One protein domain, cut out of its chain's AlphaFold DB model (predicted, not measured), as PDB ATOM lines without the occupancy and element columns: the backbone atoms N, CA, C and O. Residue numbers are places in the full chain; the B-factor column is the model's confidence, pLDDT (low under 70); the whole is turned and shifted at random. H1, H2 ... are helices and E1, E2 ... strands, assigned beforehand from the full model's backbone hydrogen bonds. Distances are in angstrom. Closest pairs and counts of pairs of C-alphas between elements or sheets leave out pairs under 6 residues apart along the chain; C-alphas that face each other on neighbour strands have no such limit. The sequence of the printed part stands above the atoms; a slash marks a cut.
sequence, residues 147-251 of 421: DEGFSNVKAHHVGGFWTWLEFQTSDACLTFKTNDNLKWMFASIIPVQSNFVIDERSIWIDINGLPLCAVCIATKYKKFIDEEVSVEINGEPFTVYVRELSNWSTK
ATOM      1  N   ASP A 147     -72.354  33.769 144.503       64.06
ATOM      2  CA  ASP A 147     -72.818  32.601 145.256       64.06
ATOM      3  C   ASP A 147     -71.691  31.577 145.522       64.06
ATOM      4  O   ASP A 147     -71.801  30.770 146.445       64.06
ATOM      5  N   GLU A 148     -70.570  31.626 144.784       66.31
ATOM      6  CA  GLU A 148     -69.392  30.772 145.037       66.31
ATOM      7  C   GLU A 148     -68.415  31.356 146.084       66.31
ATOM      8  O   GLU A 148     -67.427  30.714 146.451       66.31
ATOM      9  N   GLY A 149     -68.699  32.549 146.623       63.50
ATOM     10  CA  GLY A 149     -67.965  33.132 147.756       63.50
ATOM     11  C   GLY A 149     -66.629  33.804 147.408       63.50
ATOM     12  O   GLY A 149     -65.840  34.106 148.307       63.50
ATOM     13  N   PHE A 150     -66.368  34.063 146.127       70.69
ATOM     14  CA  PHE A 150     -65.270  34.905 145.649       70.69
ATOM     15  C   PHE A 150     -65.731  35.734 144.445       70.69
ATOM     16  O   PHE A 150     -66.440  35.259 143.567       70.69
ATOM     17  N   SER A 151     -65.321  36.998 144.406       69.25
ATOM     18  CA  SER A 151     -65.665  37.938 143.341       69.25
ATOM     19  C   SER A 151     -64.515  38.914 143.098       69.25
ATOM     20  O   SER A 151     -63.555  38.969 143.872       69.25
ATOM     21  N   ASN A 152     -64.604  39.664 141.998       69.31
ATOM     22  CA  ASN A 152     -63.562  40.564 141.501       69.31
ATOM     23  C   ASN A 152     -62.225  39.836 141.256       69.31
ATOM     24  O   ASN A 152     -61.153  40.346 141.588       69.31
ATOM     25  N   VAL A 153     -62.298  38.630 140.681       75.38
ATOM     26  CA  VAL A 153     -61.124  37.824 140.323       75.38
ATOM     27  C   VAL A 153     -60.623  38.251 138.944       75.38
ATOM     28  O   VAL A 153     -61.301  38.026 137.939       75.38
ATOM     29  N   LYS A 154     -59.426  38.841 138.870       76.25
ATOM     30  CA  LYS A 154     -58.805  39.200 137.582       76.25
ATOM     31  C   LYS A 154     -58.005  38.024 137.045       76.25
ATOM     32  O   LYS A 154     -57.197  37.453 137.777       76.25
ATOM     33  N   ALA A 155     -58.186  37.703 135.767       77.69
ATOM     34  CA  ALA A 155     -57.453  36.643 135.086       77.69
ATOM     35  C   ALA A 155     -56.454  37.217 134.070       77.69
ATOM     36  O   ALA A 155     -56.840  37.961 133.171       77.69
ATOM     37  N   HIS A 156     -55.183  36.820 134.166       73.94
ATOM     38  CA  HIS A 156     -54.155  37.169 133.176       73.94
ATOM     39  C   HIS A 156     -53.477  35.901 132.646       73.94
ATOM     40  O   HIS A 156     -53.027  35.066 133.427       73.94
ATOM     41  N   HIS A 157     -53.379  35.737 131.325       77.88
ATOM     42  CA  HIS A 157     -52.552  34.676 130.737       77.88
ATOM     43  C   HIS A 157     -51.073  35.050 130.860       77.88
ATOM     44  O   HIS A 157     -50.697  36.184 130.569       77.88
ATOM     45  N   VAL A 158     -50.242  34.104 131.304       75.38
ATOM     46  CA  VAL A 158     -48.817  34.350 131.604       75.38
ATOM     47  C   VAL A 158     -47.850  33.479 130.793       75.38
ATOM     48  O   VAL A 158     -46.640  33.668 130.872       75.38
ATOM     49  N   GLY A 159     -48.367  32.568 129.963       72.88
ATOM     50  CA  GLY A 159     -47.589  31.677 129.091       72.88
ATOM     51  C   GLY A 159     -48.031  30.217 129.220       72.88
ATOM     52  O   GLY A 159     -48.705  29.853 130.178       72.88
ATOM     53  N   GLY A 160     -47.700  29.367 128.242       77.25
ATOM     54  CA  GLY A 160     -48.173  27.972 128.194       77.25
ATOM     55  C   GLY A 160     -49.674  27.827 128.506       77.25
ATOM     56  O   GLY A 160     -50.497  28.622 128.032       77.25
ATOM     57  N   PHE A 161     -50.027  26.844 129.336       76.81
ATOM     58  CA  PHE A 161     -51.376  26.673 129.902       76.81
ATOM     59  C   PHE A 161     -51.551  27.335 131.286       76.81
ATOM     60  O   PHE A 161     -52.444  26.945 132.040       76.81
ATOM     61  N   TRP A 162     -50.704  28.315 131.624       79.25
ATOM     62  CA  TRP A 162     -50.705  29.006 132.912       79.25
ATOM     63  C   TRP A 162     -51.521  30.301 132.879       79.25
ATOM     64  O   TRP A 162     -51.353  31.154 131.997       79.25
ATOM     65  N   THR A 163     -52.344  30.476 133.907       81.12
ATOM     66  CA  THR A 163     -53.066  31.722 134.194       81.12
ATOM     67  C   THR A 163     -52.570  32.295 135.525       81.12
ATOM     68  O   THR A 163     -51.911  31.628 136.322       81.12
ATOM     69  N   TRP A 164     -52.866  33.565 135.754       80.00
ATOM     70  CA  TRP A 164     -52.727  34.281 137.012       80.00
ATOM     71  C   TRP A 164     -54.127  34.682 137.478       80.00
ATOM     72  O   TRP A 164     -54.857  35.259 136.674       80.00
ATOM     73  N   LEU A 165     -54.498  34.426 138.741       82.75
ATOM     74  CA  LEU A 165     -55.779  34.857 139.317       82.75
ATOM     75  C   LEU A 165     -55.535  35.803 140.506       82.75
ATOM     76  O   LEU A 165     -55.212  35.379 141.616       82.75
ATOM     77  N   GLU A 166     -55.673  37.108 140.276       81.12
ATOM     78  CA  GLU A 166     -55.619  38.104 141.351       81.12
ATOM     79  C   GLU A 166     -56.964  38.147 142.084       81.12
ATOM     80  O   GLU A 166     -57.998  38.402 141.469       81.12
ATOM     81  N   PHE A 167     -56.937  37.931 143.402       83.38
ATOM     82  CA  PHE A 167     -58.099  38.042 144.284       83.38
ATOM     83  C   PHE A 167     -58.013  39.329 145.111       83.38
ATOM     84  O   PHE A 167     -56.963  39.647 145.673       83.38
ATOM     85  N   GLN A 168     -59.140  40.033 145.254       79.62
ATOM     86  CA  GLN A 168     -59.214  41.268 146.042       79.62
ATOM     87  C   GLN A 168     -58.968  41.045 147.549       79.62
ATOM     88  O   GLN A 168     -58.515  41.961 148.236       79.62
ATOM     89  N   THR A 169     -59.242  39.845 148.078       79.44
ATOM     90  CA  THR A 169     -59.042  39.502 149.497       79.44
ATOM     91  C   THR A 169     -58.382  38.134 149.676       79.44
ATOM     92  O   THR A 169     -58.519  37.232 148.844       79.44
ATOM     93  N   SER A 170     -57.680  37.957 150.802       80.50
ATOM     94  CA  SER A 170     -57.100  36.659 151.177       80.50
ATOM     95  C   SER A 170     -58.169  35.594 151.435       80.50
ATOM     96  O   SER A 170     -57.920  34.418 151.175       80.50
ATOM     97  N   ASP A 171     -59.351  35.992 151.906       81.94
ATOM     98  CA  ASP A 171     -60.441  35.068 152.224       81.94
ATOM     99  C   ASP A 171     -61.089  34.517 150.949       81.94
ATOM    100  O   ASP A 171     -61.238  33.306 150.825       81.94
ATOM    101  N   ALA A 172     -61.348  35.363 149.943       79.50
ATOM    102  CA  ALA A 172     -61.816  34.922 148.625       79.50
ATOM    103  C   ALA A 172     -60.824  33.938 147.973       79.50
ATOM    104  O   ALA A 172     -61.213  32.906 147.426       79.50
ATOM    105  N   CYS A 173     -59.522  34.213 148.102       79.50
ATOM    106  CA  CYS A 173     -58.470  33.312 147.646       79.50
ATOM    107  C   CYS A 173     -58.449  31.971 148.410       79.50
ATOM    108  O   CYS A 173     -58.152  30.924 147.826       79.50
ATOM    109  N   LEU A 174     -58.747  31.979 149.714       81.94
ATOM    110  CA  LEU A 174     -58.831  30.766 150.526       81.94
ATOM    111  C   LEU A 174     -60.067  29.937 150.150       81.94
ATOM    112  O   LEU A 174     -59.914  28.744 149.896       81.94
ATOM    113  N   THR A 175     -61.241  30.566 150.026       83.94
ATOM    114  CA  THR A 175     -62.492  29.948 149.549       83.94
ATOM    115  C   THR A 175     -62.306  29.290 148.185       83.94
ATOM    116  O   THR A 175     -62.665  28.129 148.002       83.94
ATOM    117  N   PHE A 176     -61.660  29.976 147.240       81.44
ATOM    118  CA  PHE A 176     -61.348  29.408 145.930       81.44
ATOM    119  C   PHE A 176     -60.469  28.144 146.027       81.44
ATOM    120  O   PHE A 176     -60.729  27.149 145.351       81.44
ATOM    121  N   LYS A 177     -59.439  28.146 146.886       78.88
ATOM    122  CA  LYS A 177     -58.543  26.989 147.090       78.88
ATOM    123  C   LYS A 177     -59.229  25.812 147.789       78.88
ATOM    124  O   LYS A 177     -58.841  24.663 147.562       78.88
ATOM    125  N   THR A 178     -60.204  26.071 148.660       83.62
ATOM    126  CA  THR A 178     -60.931  25.017 149.379       83.62
ATOM    127  C   THR A 178     -62.108  24.455 148.584       83.62
ATOM    128  O   THR A 178     -62.400  23.276 148.772       83.62
ATOM    129  N   ASN A 179     -62.713  25.217 147.661       82.19
ATOM    130  CA  ASN A 179     -63.890  24.813 146.881       82.19
ATOM    131  C   ASN A 179     -63.641  23.564 146.003       82.19
ATOM    132  O   ASN A 179     -63.091  23.630 144.900       82.19
ATOM    133  N   ASP A 180     -64.104  22.406 146.482       79.75
ATOM    134  CA  ASP A 180     -64.007  21.116 145.789       79.75
ATOM    135  C   ASP A 180     -64.693  21.099 144.414       79.75
ATOM    136  O   ASP A 180     -64.237  20.388 143.515       79.75
ATOM    137  N   ASN A 181     -65.722  21.930 144.192       76.31
ATOM    138  CA  ASN A 181     -66.422  22.018 142.903       76.31
ATOM    139  C   ASN A 181     -65.541  22.556 141.767       76.31
ATOM    140  O   ASN A 181     -65.918  22.417 140.604       76.31
ATOM    141  N   LEU A 182     -64.388  23.152 142.088       72.50
ATOM    142  CA  LEU A 182     -63.456  23.727 141.119       72.50
ATOM    143  C   LEU A 182     -62.212  22.852 140.901       72.50
ATOM    144  O   LEU A 182     -61.570  22.939 139.855       72.50
ATOM    145  N   LYS A 183     -61.872  21.972 141.855       73.25
ATOM    146  CA  LYS A 183     -60.618  21.192 141.835       73.25
ATOM    147  C   LYS A 183     -60.491  20.269 140.619       73.25
ATOM    148  O   LYS A 183     -59.386  20.082 140.128       73.25
ATOM    149  N   TRP A 184     -61.597  19.751 140.080       74.56
ATOM    150  CA  TRP A 184     -61.591  18.889 138.882       74.56
ATOM    151  C   TRP A 184     -61.165  19.607 137.585       74.56
ATOM    152  O   TRP A 184     -60.936  18.958 136.565       74.56
ATOM    153  N   MET A 185     -61.092  20.939 137.596       69.25
ATOM    154  CA  MET A 185     -60.842  21.761 136.406       69.25
ATOM    155  C   MET A 185     -59.372  22.132 136.233       69.25
ATOM    156  O   MET A 185     -58.963  22.501 135.128       69.25
ATOM    157  N   PHE A 186     -58.600  22.045 137.317       74.00
ATOM    158  CA  PHE A 186     -57.218  22.491 137.399       74.00
ATOM    159  C   PHE A 186     -56.314  21.304 137.730       74.00
ATOM    160  O   PHE A 186     -56.473  20.666 138.766       74.00
ATOM    161  N   ALA A 187     -55.328  21.031 136.876       71.94
ATOM    162  CA  ALA A 187     -54.323  20.002 137.133       71.94
ATOM    163  C   ALA A 187     -53.373  20.398 138.282       71.94
ATOM    164  O   ALA A 187     -52.795  19.534 138.938       71.94
ATOM    165  N   SER A 188     -53.218  21.701 138.548       73.44
ATOM    166  CA  SER A 188     -52.500  22.217 139.715       73.44
ATOM    167  C   SER A 188     -52.969  23.622 140.124       73.44
ATOM    168  O   SER A 188     -53.498  24.395 139.319       73.44
ATOM    169  N   ILE A 189     -52.755  23.943 141.403       80.06
ATOM    170  CA  ILE A 189     -52.929  25.268 142.012       80.06
ATOM    171  C   ILE A 189     -51.687  25.513 142.876       80.06
ATOM    172  O   ILE A 189     -51.383  24.695 143.743       80.06
ATOM    173  N   ILE A 190     -50.953  26.604 142.638       76.69
ATOM    174  CA  ILE A 190     -49.631  26.849 143.240       76.69
ATOM    175  C   ILE A 190     -49.589  28.284 143.814       76.69
ATOM    176  O   ILE A 190     -50.148  29.200 143.210       76.69
ATOM    177  N   PRO A 191     -48.987  28.538 144.994       75.44
ATOM    178  CA  PRO A 191     -48.735  29.906 145.456       75.44
ATOM    179  C   PRO A 191     -47.682  30.607 144.580       75.44
ATOM    180  O   PRO A 191     -46.778  29.957 144.059       75.44
ATOM    181  N   VAL A 192     -47.753  31.938 144.456       71.56
ATOM    182  CA  VAL A 192     -46.740  32.715 143.710       71.56
ATOM    183  C   VAL A 192     -45.363  32.534 144.344       71.56
ATOM    184  O   VAL A 192     -45.225  32.589 145.566       71.56
ATOM    185  N   GLN A 193     -44.338  32.380 143.510       71.81
ATOM    186  CA  GLN A 193     -42.937  32.386 143.926       71.81
ATOM    187  C   GLN A 193     -42.164  33.388 143.063       71.81
ATOM    188  O   GLN A 193     -42.401  33.487 141.861       71.81
ATOM    189  N   SER A 194     -41.234  34.138 143.656       72.69
ATOM    190  CA  SER A 194     -40.478  35.200 142.964       72.69
ATOM    191  C   SER A 194     -39.482  34.686 141.917       72.69
ATOM    192  O   SER A 194     -38.985  35.462 141.106       72.69
ATOM    193  N   ASN A 195     -39.203  33.382 141.923       78.31
ATOM    194  CA  ASN A 195     -38.381  32.657 140.956       78.31
ATOM    195  C   ASN A 195     -39.210  31.874 139.917       78.31
ATOM    196  O   ASN A 195     -38.641  31.064 139.185       78.31
ATOM    197  N   PHE A 196     -40.534  32.057 139.867       76.94
ATOM    198  CA  PHE A 196     -41.387  31.394 138.881       76.94
ATOM    199  C   PHE A 196     -41.148  31.984 137.483       76.94
ATOM    200  O   PHE A 196     -41.363  33.172 137.250       76.94
ATOM    201  N   VAL A 197     -40.693  31.143 136.552       76.31
ATOM    202  CA  VAL A 197     -40.403  31.508 135.160       76.31
ATOM    203  C   VAL A 197     -41.119  30.524 134.249       76.31
ATOM    204  O   VAL A 197     -40.895  29.320 134.349       76.31
ATOM    205  N   ILE A 198     -41.947  31.036 133.339       76.62
ATOM    206  CA  ILE A 198     -42.566  30.232 132.285       76.62
ATOM    207  C   ILE A 198     -41.643  30.244 131.063       76.62
ATOM    208  O   ILE A 198     -41.363  31.288 130.480       76.62
ATOM    209  N   ASP A 199     -41.165  29.064 130.679       78.69
ATOM    210  CA  ASP A 199     -40.348  28.806 129.488       78.69
ATOM    211  C   ASP A 199     -41.163  28.202 128.322       78.69
ATOM    212  O   ASP A 199     -40.608  27.901 127.262       78.69
ATOM    213  N   GLU A 200     -42.476  28.050 128.511       81.50
ATOM    214  CA  GLU A 200     -43.433  27.467 127.569       81.50
ATOM    215  C   GLU A 200     -44.297  28.521 126.869       81.50
ATOM    216  O   GLU A 200     -44.852  29.428 127.492       81.50
ATOM    217  N   ARG A 201     -44.503  28.343 125.563       80.25
ATOM    218  CA  ARG A 201     -45.464  29.113 124.765       80.25
ATOM    219  C   ARG A 201     -46.610  28.225 124.295       80.25
ATOM    220  O   ARG A 201     -46.377  27.075 123.928       80.25
ATOM    221  N   SER A 202     -47.823  28.772 124.287       82.19
ATOM    222  CA  SER A 202     -48.985  28.122 123.674       82.19
ATOM    223  C   SER A 202     -49.117  28.545 122.221       82.19
ATOM    224  O   SER A 202     -49.202  29.739 121.922       82.19
ATOM    225  N   ILE A 203     -49.134  27.557 121.333       78.31
ATOM    226  CA  ILE A 203     -49.251  27.737 119.887       78.31
ATOM    227  C   ILE A 203     -50.392  26.894 119.333       78.31
ATOM    228  O   ILE A 203     -50.623  25.767 119.774       78.31
ATOM    229  N   TRP A 204     -51.071  27.438 118.328       80.75
ATOM    230  CA  TRP A 204     -51.978  26.662 117.491       80.75
ATOM    231  C   TRP A 204     -51.197  25.995 116.368       80.75
ATOM    232  O   TRP A 204     -50.447  26.661 115.657       80.75
ATOM    233  N   ILE A 205     -51.405  24.694 116.201       81.19
ATOM    234  CA  ILE A 205     -50.812  23.875 115.149       81.19
ATOM    235  C   ILE A 205     -51.921  23.357 114.236       81.19
ATOM    236  O   ILE A 205     -52.859  22.720 114.712       81.19
ATOM    237  N   ASP A 206     -51.791  23.594 112.934       80.44
ATOM    238  CA  ASP A 206     -52.529  22.894 111.882       80.44
ATOM    239  C   ASP A 206     -51.807  21.584 111.526       80.44
ATOM    240  O   ASP A 206     -50.580  21.558 111.396       80.44
ATOM    241  N   ILE A 207     -52.569  20.498 111.372       80.62
ATOM    242  CA  ILE A 207     -52.056  19.159 111.056       80.62
ATOM    243  C   ILE A 207     -52.709  18.691 109.757       80.62
ATOM    244  O   ILE A 207     -53.797  18.104 109.731       80.62
ATOM    245  N   ASN A 208     -52.022  18.950 108.650       77.38
ATOM    246  CA  ASN A 208     -52.486  18.584 107.323       77.38
ATOM    247  C   ASN A 208     -52.298  17.077 107.107       77.38
ATOM    248  O   ASN A 208     -51.184  16.559 107.171       77.38
ATOM    249  N   GLY A 209     -53.412  16.388 106.846       66.12
ATOM    250  CA  GLY A 209     -53.479  14.936 106.647       66.12
ATOM    251  C   GLY A 209     -54.497  14.235 107.552       66.12
ATOM    252  O   GLY A 209     -55.017  13.187 107.174       66.12
ATOM    253  N   LEU A 210     -54.845  14.826 108.702       64.06
ATOM    254  CA  LEU A 210     -55.737  14.221 109.701       64.06
ATOM    255  C   LEU A 210     -57.133  14.877 109.749       64.06
ATOM    256  O   LEU A 210     -57.286  16.042 109.387       64.06
ATOM    257  N   PRO A 211     -58.171  14.162 110.234       55.19
ATOM    258  CA  PRO A 211     -59.534  14.694 110.363       55.19
ATOM    259  C   PRO A 211     -59.736  15.681 111.535       55.19
ATOM    260  O   PRO A 211     -60.874  16.049 111.820       55.19
ATOM    261  N   LEU A 212     -58.663  16.108 112.213       55.31
ATOM    262  CA  LEU A 212     -58.667  17.103 113.291       55.31
ATOM    263  C   LEU A 212     -57.679  18.219 112.928       55.31
ATOM    264  O   LEU A 212     -56.471  18.027 112.987       55.31
ATOM    265  N   CYS A 213     -58.203  19.370 112.503       60.75
ATOM    266  CA  CYS A 213     -57.437  20.374 111.747       60.75
ATOM    267  C   CYS A 213     -56.963  21.586 112.575       60.75
ATOM    268  O   CYS A 213     -56.769  22.667 112.021       60.75
ATOM    269  N   ALA A 214     -56.889  21.460 113.903       63.47
ATOM    270  CA  ALA A 214     -56.045  22.298 114.759       63.47
ATOM    271  C   ALA A 214     -55.885  21.657 116.144       63.47
ATOM    272  O   ALA A 214     -56.841  21.090 116.676       63.47
ATOM    273  N   VAL A 215     -54.709  21.815 116.747       72.69
ATOM    274  CA  VAL A 215     -54.424  21.466 118.146       72.69
ATOM    275  C   VAL A 215     -53.696  22.643 118.795       72.69
ATOM    276  O   VAL A 215     -52.785  23.205 118.192       72.69
ATOM    277  N   CYS A 216     -54.079  23.029 120.014       77.06
ATOM    278  CA  CYS A 216     -53.274  23.941 120.826       77.06
ATOM    279  C   CYS A 216     -52.306  23.112 121.672       77.06
ATOM    280  O   CYS A 216     -52.754  22.246 122.425       77.06
ATOM    281  N   ILE A 217     -51.004  23.388 121.585       79.75
ATOM    282  CA  ILE A 217     -49.996  22.768 122.458       79.75
ATOM    283  C   ILE A 217     -49.240  23.834 123.247       79.75
ATOM    284  O   ILE A 217     -48.960  24.913 122.723       79.75
ATOM    285  N   ALA A 218     -48.856  23.504 124.479       80.56
ATOM    286  CA  ALA A 218     -47.759  24.182 125.155       80.56
ATOM    287  C   ALA A 218     -46.438  23.554 124.691       80.56
ATOM    288  O   ALA A 218     -46.314  22.332 124.617       80.56
ATOM    289  N   THR A 219     -45.445  24.380 124.367       80.94
ATOM    290  CA  THR A 219     -44.119  23.907 123.962       80.94
ATOM    291  C   THR A 219     -43.007  24.811 124.477       80.94
ATOM    292  O   THR A 219     -43.130  26.036 124.488       80.94
ATOM    293  N   LYS A 220     -41.880  24.200 124.854       85.38
ATOM    294  CA  LYS A 220     -40.610  24.889 125.141       85.38
ATOM    295  C   LYS A 220     -39.811  25.184 123.858       85.38
ATOM    296  O   LYS A 220     -38.734  25.780 123.914       85.38
ATOM    297  N   TYR A 221     -40.299  24.750 122.689       83.62
ATOM    298  CA  TYR A 221     -39.602  24.901 121.412       83.62
ATOM    299  C   TYR A 221     -39.666  26.353 120.912       83.62
ATOM    300  O   TYR A 221     -40.731  26.894 120.603       83.62
ATOM    301  N   LYS A 222     -38.495  27.000 120.861       81.75
ATOM    302  CA  LYS A 222     -38.353  28.445 120.598       81.75
ATOM    303  C   LYS A 222     -38.279  28.821 119.115       81.75
ATOM    304  O   LYS A 222     -38.335  30.004 118.800       81.75
ATOM    305  N   LYS A 223     -38.124  27.845 118.215       85.81
ATOM    306  CA  LYS A 223     -38.232  28.062 116.766       85.81
ATOM    307  C   LYS A 223     -39.686  27.881 116.329       85.81
ATOM    308  O   LYS A 223     -40.428  27.149 116.981       85.81
ATOM    309  N   PHE A 224     -40.041  28.523 115.221       84.00
ATOM    310  CA  PHE A 224     -41.297  28.300 114.505       84.00
ATOM    311  C   PHE A 224     -41.376  26.853 113.988       84.00
ATOM    312  O   PHE A 224     -40.354  26.325 113.543       84.00
ATOM    313  N   ILE A 225     -42.553  26.226 114.055       86.81
ATOM    314  CA  ILE A 225     -42.778  24.850 113.575       86.81
ATOM    315  C   ILE A 225     -43.434  24.885 112.186       86.81
ATOM    316  O   ILE A 225     -44.538  25.403 112.042       86.81
ATOM    317  N   ASP A 226     -42.766  24.335 111.171       88.50
ATOM    318  CA  ASP A 226     -43.299  24.173 109.804       88.50
ATOM    319  C   ASP A 226     -42.612  22.968 109.136       88.50
ATOM    320  O   ASP A 226     -41.664  23.118 108.364       88.50
ATOM    321  N   GLU A 227     -43.008  21.754 109.527       90.06
ATOM    322  CA  GLU A 227     -42.256  20.522 109.245       90.06
ATOM    323  C   GLU A 227     -43.137  19.302 108.927       90.06
ATOM    324  O   GLU A 227     -44.333  19.261 109.215       90.06
ATOM    325  N   GLU A 228     -42.536  18.291 108.296       89.50
ATOM    326  CA  GLU A 228     -43.183  17.022 107.953       89.50
ATOM    327  C   GLU A 228     -42.831  15.958 109.002       89.50
ATOM    328  O   GLU A 228     -41.657  15.719 109.285       89.50
ATOM    329  N   VAL A 229     -43.847  15.327 109.593       87.75
ATOM    330  CA  VAL A 229     -43.714  14.427 110.747       87.75
ATOM    331  C   VAL A 229     -44.402  13.095 110.452       87.75
ATOM    332  O   VAL A 229     -45.498  13.059 109.895       87.75
ATOM    333  N   SER A 230     -43.780  11.985 110.851       84.56
ATOM    334  CA  SER A 230     -44.433  10.670 110.860       84.56
ATOM    335  C   SER A 230     -45.127  10.455 112.204       84.56
ATOM    336  O   SER A 230     -44.471  10.509 113.245       84.56
ATOM    337  N   VAL A 231     -46.441  10.221 112.192       83.88
ATOM    338  CA  VAL A 231     -47.246   9.930 113.389       83.88
ATOM    339  C   VAL A 231     -47.882   8.549 113.285       83.88
ATOM    340  O   VAL A 231     -48.428   8.184 112.247       83.88
ATOM    341  N   GLU A 232     -47.823   7.764 114.357       83.50
ATOM    342  CA  GLU A 232     -48.423   6.429 114.395       83.50
ATOM    343  C   GLU A 232     -49.872   6.504 114.892       83.50
ATOM    344  O   GLU A 232     -50.149   7.065 115.953       83.50
ATOM    345  N   ILE A 233     -50.810   5.937 114.131       79.06
ATOM    346  CA  ILE A 233     -52.229   5.870 114.489       79.06
ATOM    347  C   ILE A 233     -52.675   4.412 114.360       79.06
ATOM    348  O   ILE A 233     -52.679   3.846 113.272       79.06
ATOM    349  N   ASN A 234     -53.061   3.797 115.483       82.88
ATOM    350  CA  ASN A 234     -53.471   2.386 115.570       82.88
ATOM    351  C   ASN A 234     -52.426   1.367 115.049       82.88
ATOM    352  O   ASN A 234     -52.806   0.283 114.609       82.88
ATOM    353  N   GLY A 235     -51.130   1.697 115.093       84.12
ATOM    354  CA  GLY A 235     -50.047   0.858 114.558       84.12
ATOM    355  C   GLY A 235     -49.698   1.104 113.085       84.12
ATOM    356  O   GLY A 235     -48.773   0.477 112.572       84.12
ATOM    357  N   GLU A 236     -50.400   2.008 112.394       78.25
ATOM    358  CA  GLU A 236     -50.067   2.432 111.030       78.25
ATOM    359  C   GLU A 236     -49.374   3.814 111.051       78.25
ATOM    360  O   GLU A 236     -49.885   4.736 111.694       78.25
ATOM    361  N   PRO A 237     -48.221   3.996 110.377       83.38
ATOM    362  CA  PRO A 237     -47.548   5.289 110.288       83.38
ATOM    363  C   PRO A 237     -48.164   6.176 109.196       83.38
ATOM    364  O   PRO A 237     -48.301   5.768 108.041       83.38
ATOM    365  N   PHE A 238     -48.469   7.423 109.548       80.88
ATOM    366  CA  PHE A 238     -48.988   8.453 108.653       80.88
ATOM    367  C   PHE A 238     -48.020   9.634 108.585       80.88
ATOM    368  O   PHE A 238     -47.719  10.262 109.599       80.88
ATOM    369  N   THR A 239     -47.585   9.987 107.378       84.62
ATOM    370  CA  THR A 239     -46.918  11.268 107.125       84.62
ATOM    371  C   THR A 239     -47.944  12.396 107.215       84.62
ATOM    372  O   THR A 239     -48.931  12.401 106.476       84.62
ATOM    373  N   VAL A 240     -47.710  13.356 108.107       84.62
ATOM    374  CA  VAL A 240     -48.542  14.549 108.306       84.62
ATOM    375  C   VAL A 240     -47.678  15.802 108.261       84.62
ATOM    376  O   VAL A 240     -46.505  15.771 108.628       84.62
ATOM    377  N   TYR A 241     -48.252  16.918 107.823       84.19
ATOM    378  CA  TYR A 241     -47.536  18.190 107.752       84.19
ATOM    379  C   TYR A 241     -48.028  19.146 108.842       84.19
ATOM    380  O   TYR A 241     -49.226  19.432 108.937       84.19
ATOM    381  N   VAL A 242     -47.095  19.609 109.671       87.06
ATOM    382  CA  VAL A 242     -47.318  20.253 110.968       87.06
ATOM    383  C   VAL A 242     -46.892  21.715 110.877       87.06
ATOM    384  O   VAL A 242     -45.706  22.005 110.724       87.06
ATOM    385  N   ARG A 243     -47.853  22.640 110.980       84.00
ATOM    386  CA  ARG A 243     -47.619  24.087 110.844       84.00
ATOM    387  C   ARG A 243     -48.132  24.871 112.041       84.00
ATOM    388  O   ARG A 243     -49.318  24.833 112.355       84.00
ATOM    389  N   GLU A 244     -47.262  25.668 112.636       87.31
ATOM    390  CA  GLU A 244     -47.611  26.710 113.592       87.31
ATOM    391  C   GLU A 244     -48.411  27.828 112.902       87.31
ATOM    392  O   GLU A 244     -47.973  28.427 111.923       87.31
ATOM    393  N   LEU A 245     -49.614  28.111 113.404       74.75
ATOM    394  CA  LEU A 245     -50.502  29.141 112.862       74.75
ATOM    395  C   LEU A 245     -50.242  30.514 113.488       74.75
ATOM    396  O   LEU A 245     -50.234  31.522 112.784       74.75
ATOM    397  N   SER A 246     -50.090  30.561 114.815       66.75
ATOM    398  CA  SER A 246     -49.791  31.756 115.619       66.75
ATOM    399  C   SER A 246     -49.556  31.379 117.086       66.75
ATOM    400  O   SER A 246     -50.060  30.359 117.570       66.75
ATOM    401  N   ASN A 247     -48.866  32.261 117.816       63.41
ATOM    402  CA  ASN A 247     -48.927  32.298 119.277       63.41
ATOM    403  C   ASN A 247     -50.365  32.609 119.733       63.41
ATOM    404  O   ASN A 247     -51.044  33.448 119.140       63.41
ATOM    405  N   TRP A 248     -50.811  31.982 120.820       58.66
ATOM    406  CA  TRP A 248     -52.055  32.353 121.498       58.66
ATOM    407  C   TRP A 248     -51.903  33.701 122.217       58.66
ATOM    408  O   TRP A 248     -50.905  33.928 122.900       58.66
ATOM    409  N   SER A 249     -52.896  34.587 122.092       49.72
ATOM    410  CA  SER A 249     -52.931  35.869 122.810       49.72
ATOM    411  C   SER A 249     -54.334  36.171 123.330       49.72
ATOM    412  O   SER A 249     -55.211  36.577 122.568       49.72
ATOM    413  N   THR A 250     -54.552  36.020 124.637       49.84
ATOM    414  CA  THR A 250     -55.821  36.399 125.271       49.84
ATOM    415  C   THR A 250     -55.851  37.903 125.541       49.84
ATOM    416  O   THR A 250     -55.622  38.350 126.667       49.84
ATOM    417  N   LYS A 251     -56.157  38.702 124.515       40.91
ATOM    418  CA  LYS A 251     -56.733  40.030 124.751       40.91
ATOM    419  C   LYS A 251     -58.167  39.826 125.233       40.91
ATOM    420  O   LYS A 251     -59.089  39.754 124.431       40.91
TER     421      LYS A 251
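What this domain is: This is residues 147 to 251 of the 421 residues of the protein "RNA-directed DNA polymerase, eukaryota" of Tanacetum cinerariifolium (UniProt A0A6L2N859). A four-stranded antiparallel sheet, curled like part of a barrel, makes one lobe at one end of an elongated model; the other lobe is a two-stranded hairpin, E1 and E2, with the small helices H1 and H2 following at its far end. The hairpin's turn points toward the sheet, where E1 ends near the beginning of E3, and a long stretch with no named element, residues 184 to 200, leads from H2 back to the sheet. The printed part has 105 residues with two named helices and six named strands, in the order E1 E2 H1 H2 E3 E4 E5 E6, and its class is mixed, helices and strands. The large sheet runs E4, E3, E6, E5. The whole is loose, with a radius of gyration of the C-alphas of 18.6 A and spans of 53 by 29 by 24 A.

Where its parts are: In the large sheet, E3 is residues 201 to 208, 21.5 A long, E4 is residues 215 to 219, and E5 is residues 226 to 233, 20.9 A long. E6, residues 236 to 247, is the longest strand at 31.0 A and ends at C-alpha 247 at (-48.927, 32.298, 119.277). E1, residues 154 to 159, begins at C-alpha 154 at (-58.805, 39.200, 137.582) and is 16.0 A long; E2, residues 162 to 167, is 16.3 A long. H1 is residues 170 to 178, 12.4 A long, and H2 is residues 180 to 183.

How they stand to each other: The large sheet is strongly twisted, and its edge strands are E4 and E5. E3 and E6 are antiparallel at 134 degrees, with N 206 and O 243 2.8 A apart. E3 and E4 form a hairpin, with N 205 and O 215 2.8 A apart. E5 and E6 form another, with N 238 and O 231 2.8 A apart; E6 bends by 54 degrees at residue 239. The closest C-alphas of E1 and E3, those of Gly 159 and Arg 201, are 5.5 A apart. E1 and E2 form a hairpin at 156 degrees, with N 164 and O 156 2.8 A apart. The closest C-alphas of E2 and H1, Phe 167 and Cys 173, are 5.8 A apart. H1 and H2 are close but not clearly touching, with the C-alphas of Phe 176 and Leu 182 closest at 7.7 A. Neither helix is on the large sheet. In H1 every O i to N i+4 pair is within hydrogen-bond range; H2 is too short for such a pair.

The domain as a whole: The C-alphas of Thr 169 and Glu 236, the two farthest apart, are 54.2 A apart. The printed part has no cut. The link from H2 to E3, 17 residues, is long, and residues 182 to 187, of which 182 and 183 belong to H2, stand free. The mean pLDDT of the printed part is 76.6; it is under 70 at 18 residues, among them 209 to 214 and 246 to 251.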